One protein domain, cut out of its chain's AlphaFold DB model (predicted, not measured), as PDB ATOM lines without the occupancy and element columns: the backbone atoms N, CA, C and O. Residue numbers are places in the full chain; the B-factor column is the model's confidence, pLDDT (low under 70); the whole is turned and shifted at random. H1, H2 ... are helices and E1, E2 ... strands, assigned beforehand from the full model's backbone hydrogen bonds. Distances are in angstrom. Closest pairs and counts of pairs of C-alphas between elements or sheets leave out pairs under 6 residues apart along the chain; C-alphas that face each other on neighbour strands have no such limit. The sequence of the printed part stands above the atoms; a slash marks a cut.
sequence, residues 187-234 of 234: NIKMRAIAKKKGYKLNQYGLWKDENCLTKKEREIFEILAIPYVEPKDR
ATOM      1  N   ASN A 187     -14.603  -8.457  40.312       93.38
ATOM      2  CA  ASN A 187     -14.240  -8.971  41.632       93.38
ATOM      3  C   ASN A 187     -13.654  -7.885  42.544       93.38
ATOM      4  O   ASN A 187     -13.919  -7.866  43.747       93.38
ATOM      5  N   ILE A 188     -12.839  -6.968  42.008       93.19
ATOM      6  CA  ILE A 188     -12.311  -5.826  42.771       93.19
ATOM      7  C   ILE A 188     -13.453  -4.911  43.221       93.19
ATOM      8  O   ILE A 188     -13.506  -4.544  44.396       93.19
ATOM      9  N   LYS A 189     -14.389  -4.577  42.323       95.62
ATOM     10  CA  LYS A 189     -15.551  -3.734  42.640       95.62
ATOM     11  C   LYS A 189     -16.432  -4.374  43.714       95.62
ATOM     12  O   LYS A 189     -16.726  -3.724  44.715       95.62
ATOM     13  N   MET A 190     -16.779  -5.651  43.552       97.12
ATOM     14  CA  MET A 190     -17.556  -6.431  44.522       97.12
ATOM     15  C   MET A 190     -16.899  -6.427  45.909       97.12
ATOM     16  O   MET A 190     -17.537  -6.100  46.909       97.12
ATOM     17  N   ARG A 191     -15.588  -6.701  45.977       97.69
ATOM     18  CA  ARG A 191     -14.832  -6.678  47.240       97.69
ATOM     19  C   ARG A 191     -14.765  -5.288  47.864       97.69
ATOM     20  O   ARG A 191     -14.850  -5.168  49.084       97.69
ATOM     21  N   ALA A 192     -14.640  -4.235  47.059       97.44
ATOM     22  CA  ALA A 192     -14.665  -2.863  47.558       97.44
ATOM     23  C   ALA A 192     -16.029  -2.502  48.171       97.44
ATOM     24  O   ALA A 192     -16.073  -1.847  49.212       97.44
ATOM     25  N   ILE A 193     -17.132  -2.954  47.566       98.00
ATOM     26  CA  ILE A 193     -18.494  -2.770  48.093       98.00
ATOM     27  C   ILE A 193     -18.673  -3.544  49.402       98.00
ATOM     28  O   ILE A 193     -19.115  -2.960  50.392       98.00
ATOM     29  N   ALA A 194     -18.265  -4.815  49.436       98.25
ATOM     30  CA  ALA A 194     -18.280  -5.637  50.647       98.25
ATOM     31  C   ALA A 194     -17.516  -4.957  51.792       98.25
ATOM     32  O   ALA A 194     -18.066  -4.754  52.873       98.25
ATOM     33  N   LYS A 195     -16.291  -4.492  51.517       98.06
ATOM     34  CA  LYS A 195     -15.450  -3.809  52.505       98.06
ATOM     35  C   LYS A 195     -16.106  -2.541  53.058       98.06
ATOM     36  O   LYS A 195     -16.060  -2.317  54.262       98.06
ATOM     37  N   LYS A 196     -16.754  -1.730  52.211       98.06
ATOM     38  CA  LYS A 196     -17.500  -0.532  52.651       98.06
ATOM     39  C   LYS A 196     -18.664  -0.859  53.591       98.06
ATOM     40  O   LYS A 196     -19.050  -0.006  54.380       98.06
ATOM     41  N   LYS A 197     -19.206  -2.077  53.518       97.44
ATOM     42  CA  LYS A 197     -20.282  -2.584  54.383       97.44
ATOM     43  C   LYS A 197     -19.773  -3.335  55.620       97.44
ATOM     44  O   LYS A 197     -20.578  -3.866  56.375       97.44
ATOM     45  N   GLY A 198     -18.457  -3.381  55.840       97.56
ATOM     46  CA  GLY A 198     -17.858  -4.138  56.942       97.56
ATOM     47  C   GLY A 198     -17.826  -5.650  56.702       97.56
ATOM     48  O   GLY A 198     -17.746  -6.414  57.656       97.56
ATOM     49  N   TYR A 199     -17.902  -6.087  55.443       98.38
ATOM     50  CA  TYR A 199     -17.816  -7.493  55.060       98.38
ATOM     51  C   TYR A 199     -16.500  -7.801  54.343       98.38
ATOM     52  O   TYR A 199     -15.879  -6.939  53.714       98.38
ATOM     53  N   LYS A 200     -16.107  -9.072  54.373       98.00
ATOM     54  CA  LYS A 200     -14.997  -9.632  53.604       98.00
ATOM     55  C   LYS A 200     -15.566 -10.586  52.561       98.00
ATOM     56  O   LYS A 200     -16.160 -11.595  52.907       98.00
ATOM     57  N   LEU A 201     -15.371 -10.271  51.283       97.50
ATOM     58  CA  LEU A 201     -15.701 -11.170  50.175       97.50
ATOM     59  C   LEU A 201     -14.418 -11.833  49.659       97.50
ATOM     60  O   LEU A 201     -13.451 -11.140  49.323       97.50
ATOM     61  N   ASN A 202     -14.410 -13.160  49.592       94.75
ATOM     62  CA  ASN A 202     -13.343 -13.970  49.004       94.75
ATOM     63  C   ASN A 202     -13.950 -15.115  48.167       94.75
ATOM     64  O   ASN A 202     -15.158 -15.146  47.946       94.75
ATOM     65  N   GLN A 203     -13.114 -16.031  47.675       90.81
ATOM     66  CA  GLN A 203     -13.568 -17.180  46.879       90.81
ATOM     67  C   GLN A 203     -14.440 -18.179  47.662       90.81
ATOM     68  O   GLN A 203     -15.217 -18.902  47.060       90.81
ATOM     69  N   TYR A 204     -14.375 -18.152  48.996       93.12
ATOM     70  CA  TYR A 204     -15.136 -19.015  49.909       93.12
ATOM     71  C   TYR A 204     -16.412 -18.352  50.437       93.12
ATOM     72  O   TYR A 204     -16.965 -18.772  51.450       93.12
ATOM     73  N   GLY A 205     -16.836 -17.246  49.821       95.88
ATOM     74  CA  GLY A 205     -18.082 -16.562  50.145       95.88
ATOM     75  C   GLY A 205     -17.909 -15.186  50.781       95.88
ATOM     76  O   GLY A 205     -16.856 -14.541  50.711       95.88
ATOM     77  N   LEU A 206     -19.004 -14.711  51.368       98.25
ATOM     78  CA  LEU A 206     -19.119 -13.412  52.016       98.25
ATOM     79  C   LEU A 206     -19.153 -13.590  53.533       98.25
ATOM     80  O   LEU A 206     -19.958 -14.350  54.062       98.25
ATOM     81  N   TRP A 207     -18.309 -12.839  54.230       98.25
ATOM     82  CA  TRP A 207     -18.038 -13.013  55.651       98.25
ATOM     83  C   TRP A 207     -18.214 -11.701  56.406       98.25
ATOM     84  O   TRP A 207     -17.917 -10.623  55.881       98.25
ATOM     85  N   LYS A 208     -18.637 -11.801  57.663       97.75
ATOM     86  CA  LYS A 208     -18.544 -10.728  58.650       97.75
ATOM     87  C   LYS A 208     -17.704 -11.250  59.806       97.75
ATOM     88  O   LYS A 208     -18.128 -12.179  60.489       97.75
ATOM     89  N   ASP A 209     -16.522 -10.671  59.981       94.25
ATOM     90  CA  ASP A 209     -15.489 -11.211  60.866       94.25
ATOM     91  C   ASP A 209     -15.212 -12.688  60.508       94.25
ATOM     92  O   ASP A 209     -14.897 -12.976  59.350       94.25
ATOM     93  N   GLU A 210     -15.391 -13.617  61.448       93.19
ATOM     94  CA  GLU A 210     -15.224 -15.065  61.238       93.19
ATOM     95  C   GLU A 210     -16.526 -15.783  60.828       93.19
ATOM     96  O   GLU A 210     -16.525 -16.982  60.559       93.19
ATOM     97  N   ASN A 211     -17.658 -15.073  60.769       96.38
ATOM     98  CA  ASN A 211     -18.946 -15.673  60.435       96.38
ATOM     99  C   ASN A 211     -19.216 -15.631  58.924       96.38
ATOM    100  O   ASN A 211     -19.290 -14.551  58.326       96.38
ATOM    101  N   CYS A 212     -19.435 -16.800  58.319       96.81
ATOM    102  CA  CYS A 212     -19.872 -16.909  56.928       96.81
ATOM    103  C   CYS A 212     -21.331 -16.459  56.815       96.81
ATOM    104  O   CYS A 212     -22.223 -17.078  57.389       96.81
ATOM    105  N   LEU A 213     -21.583 -15.393  56.057       97.44
ATOM    106  CA  LEU A 213     -22.937 -14.911  55.786       97.44
ATOM    107  C   LEU A 213     -23.612 -15.751  54.702       97.44
ATOM    108  O   LEU A 213     -24.770 -16.121  54.844       97.44
ATOM    109  N   THR A 214     -22.891 -16.035  53.617       97.94
ATOM    110  CA  THR A 214     -23.360 -16.892  52.524       97.94
ATOM    111  C   THR A 214     -22.204 -17.278  51.605       97.94
ATOM    112  O   THR A 214     -21.204 -16.560  51.501       97.94
ATOM    113  N   LYS A 215     -22.379 -18.393  50.897       97.31
ATOM    114  CA  LYS A 215     -21.520 -18.844  49.796       97.31
ATOM    115  C   LYS A 215     -22.250 -18.864  48.448       97.31
ATOM    116  O   LYS A 215     -21.636 -19.160  47.432       97.31
ATOM    117  N   LYS A 216     -23.547 -18.537  48.411       97.81
ATOM    118  CA  LYS A 216     -24.341 -18.599  47.178       97.81
ATOM    119  C   LYS A 216     -24.181 -17.344  46.348       97.81
ATOM    120  O   LYS A 216     -24.234 -16.234  46.875       97.81
ATOM    121  N   GLU A 217     -24.049 -17.510  45.035       96.81
ATOM    122  CA  GLU A 217     -23.696 -16.408  44.141       96.81
ATOM    123  C   GLU A 217     -24.731 -15.279  44.234       96.81
ATOM    124  O   GLU A 217     -24.367 -14.129  44.458       96.81
ATOM    125  N   ARG A 218     -26.025 -15.606  44.124       96.88
ATOM    126  CA  ARG A 218     -27.117 -14.616  44.147       96.88
ATOM    127  C   ARG A 218     -27.279 -13.926  45.499       96.88
ATOM    128  O   ARG A 218     -27.401 -12.703  45.538       96.88
ATOM    129  N   GLU A 219     -27.196 -14.682  46.591       98.12
ATOM    130  CA  GLU A 219     -27.313 -14.139  47.952       98.12
ATOM    131  C   GLU A 219     -26.188 -13.126  48.246       98.12
ATOM    132  O   GLU A 219     -26.408 -12.136  48.945       98.12
ATOM    133  N   ILE A 220     -24.991 -13.301  47.663       98.25
ATOM    134  CA  ILE A 220     -23.905 -12.313  47.772       98.25
ATOM    135  C   ILE A 220     -24.332 -10.966  47.172       98.25
ATOM    136  O   ILE A 220     -24.138  -9.934  47.816       98.25
ATOM    137  N   PHE A 221     -24.931 -10.939  45.976       98.19
ATOM    138  CA  PHE A 221     -25.416  -9.686  45.372       98.19
ATOM    139  C   PHE A 221     -26.509  -9.031  46.228       98.19
ATOM    140  O   PHE A 221     -26.472  -7.818  46.454       98.19
ATOM    141  N   GLU A 222     -27.431  -9.835  46.763       98.06
ATOM    142  CA  GLU A 222     -28.527  -9.376  47.624       98.06
ATOM    143  C   GLU A 222     -28.012  -8.734  48.921       98.06
ATOM    144  O   GLU A 222     -28.373  -7.596  49.230       98.06
ATOM    145  N   ILE A 223     -27.103  -9.394  49.647       97.94
ATOM    146  CA  ILE A 223     -26.517  -8.862  50.892       97.94
ATOM    147  C   ILE A 223     -25.673  -7.610  50.611       97.94
ATOM    148  O   ILE A 223     -25.682  -6.632  51.371       97.94
ATOM    149  N   LEU A 224     -24.955  -7.592  49.484       97.81
ATOM    150  CA  LEU A 224     -24.233  -6.404  49.036       97.81
ATOM    151  C   LEU A 224     -25.166  -5.284  48.552       97.81
ATOM    152  O   LEU A 224     -24.696  -4.157  48.383       97.81
ATOM    153  N   ALA A 225     -26.476  -5.531  48.454       97.44
ATOM    154  CA  ALA A 225     -27.504  -4.603  47.992       97.44
ATOM    155  C   ALA A 225     -27.157  -3.983  46.631       97.44
ATOM    156  O   ALA A 225     -27.222  -2.766  46.444       97.44
ATOM    157  N   ILE A 226     -26.735  -4.833  45.698       96.44
ATOM    158  CA  ILE A 226     -26.428  -4.469  44.318       96.44
ATOM    159  C   ILE A 226     -27.218  -5.362  43.358       96.44
ATOM    160  O   ILE A 226     -27.513  -6.507  43.700       96.44
ATOM    161  N   PRO A 227     -27.563  -4.873  42.155       96.88
ATOM    162  CA  PRO A 227     -28.221  -5.703  41.157       96.88
ATOM    163  C   PRO A 227     -27.368  -6.923  40.809       96.88
ATOM    164  O   PRO A 227     -26.148  -6.805  40.664       96.88
ATOM    165  N   TYR A 228     -28.016  -8.074  40.632       97.69
ATOM    166  CA  TYR A 228     -27.349  -9.248  40.087       97.69
ATOM    167  C   TYR A 228     -26.849  -8.944  38.673       97.69
ATOM    168  O   TYR A 228     -27.610  -8.477  37.824       97.69
ATOM    169  N   VAL A 229     -25.564  -9.200  38.431       96.06
ATOM    170  CA  VAL A 229     -24.942  -9.014  37.118       96.06
ATOM    171  C   VAL A 229     -24.752 -10.382  36.479       96.06
ATOM    172  O   VAL A 229     -23.991 -11.220  36.983       96.06
ATOM    173  N   GLU A 230     -25.434 -10.599  35.357       97.31
ATOM    174  CA  GLU A 230     -25.282 -11.808  34.550       97.31
ATOM    175  C   GLU A 230     -23.813 -12.002  34.142       97.31
ATOM    176  O   GLU A 230     -23.143 -11.021  33.818       97.31
ATOM    177  N   PRO A 231     -23.281 -13.239  34.112       96.88
ATOM    178  CA  PRO A 231     -21.871 -13.496  33.801       96.88
ATOM    179  C   PRO A 231     -21.339 -12.790  32.546       96.88
ATOM    180  O   PRO A 231     -20.232 -12.259  32.563       96.88
ATOM    181  N   LYS A 232     -22.128 -12.742  31.467       96.00
ATOM    182  CA  LYS A 232     -21.765 -12.087  30.196       96.00
ATOM    183  C   LYS A 232     -21.561 -10.566  30.306       96.00
ATOM    184  O   LYS A 232     -20.879  -9.992  29.463       96.00
ATOM    185  N   ASP A 233     -22.126  -9.948  31.342       94.38
ATOM    186  CA  ASP A 233     -22.127  -8.503  31.576       94.38
ATOM    187  C   ASP A 233     -21.118  -8.085  32.675       94.38
ATOM    188  O   ASP A 233     -21.112  -6.927  33.102       94.38
ATOM    189  N   ARG A 234     -20.265  -9.015  33.147       90.19
ATOM    190  CA  ARG A 234     -19.246  -8.784  34.192       90.19
ATOM    191  C   ARG A 234     -17.908  -8.263  33.670       90.19
ATOM    192  O   ARG A 234     -17.397  -8.770  32.639       90.19
TER     193      ARG A 234
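Overview. This is residues 187 to 234 of the 234 residues of the protein "DNA polymerase/3'-5' exonuclease PolX" of Parcubacteria group bacterium ADurb.Bin216 (UniProt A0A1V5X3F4). A small wall of three short antiparallel strands, E1, E2 and E3, has two helices over one of its faces, H1 at the E1 side and H2 at the E3 side. After H2 the remaining residues, 224 to 234, run with no named element past that helix to the far end of the long axis, away from the turn between E2 and E3. The printed part has 48 residues, with two named helices and three named strands in the order H1, E1, E2, E3, H2; the sheet's order is E1, E2, E3, and the class is mixed, helices and strands. The whole is compact, with a radius of gyration of the C-alphas of 10.1 A, yet elongated in outline, spanning 32 by 19 by 17 A.

Arrangement. H1, residues 187 to 196, comes first, and a tight link leads to E1, residues 200 to 202. The closest C-alphas of H1 and E1 are those of Arg 191 and Leu 201, 5.4 A apart. E1 forms a hairpin with E2, residues 205 to 208; they are antiparallel at 162 degrees, and N 200 and O 207 are within hydrogen-bond range at 2.8 A. E2 forms a second hairpin with E3, residues 211 to 214, antiparallel at 138 degrees, with N 208 and O 211 at 2.9 A. The three strands make a meander, each the antiparallel neighbour of the one before; E1 and E3 are the edge strands. H1 is on the sheet at a height of 7.1 A and is only just over E1, with 3 of its 10 C-alphas falling on it; it runs along the strands, at 12 degrees to E1 on the local plane. H2, residues 217 to 223, is on the same face, in a two-layer arrangement of helices on one face of a sheet. Its height over the sheet is 7.8 A, and it is only just over E3, with 3 of its 7 C-alphas falling on it; it runs along the strands, at 14 degrees to E3 on the local plane. The closest C-alphas of E2 and H2 are those of Leu 206 and Ile 220, 6.5 A apart. H1 and H2 are near each other, with 5 pairs of C-alphas within 10 A. Every O i to N i+4 pair is within hydrogen-bond range in H1, and 2 of 3 are in H2.

Along the chain. H1 begins with C-alpha 187 at (-14.240, -8.971, 41.632) and is 14.3 A long from first to last C-alpha. E1 measures 6.5 A, E2 10.3 A and E3 9.1 A, and E2 begins with C-alpha 205 at (-18.082, -16.562, 50.145). H2 measures 10.5 A and ends with C-alpha 223 at (-26.517, -8.862, 50.892).

Size, cuts and confidence. The two C-alphas farthest apart are those of Glu 210 and Lys 232, at 31.9 A, while those of Asn 187 and Arg 234, the first and last printed, are 9.0 A apart. The printed part has no cut, and the four links between named elements are tight. The mean pLDDT of the printed part is 96.6, and no printed residue is under 70.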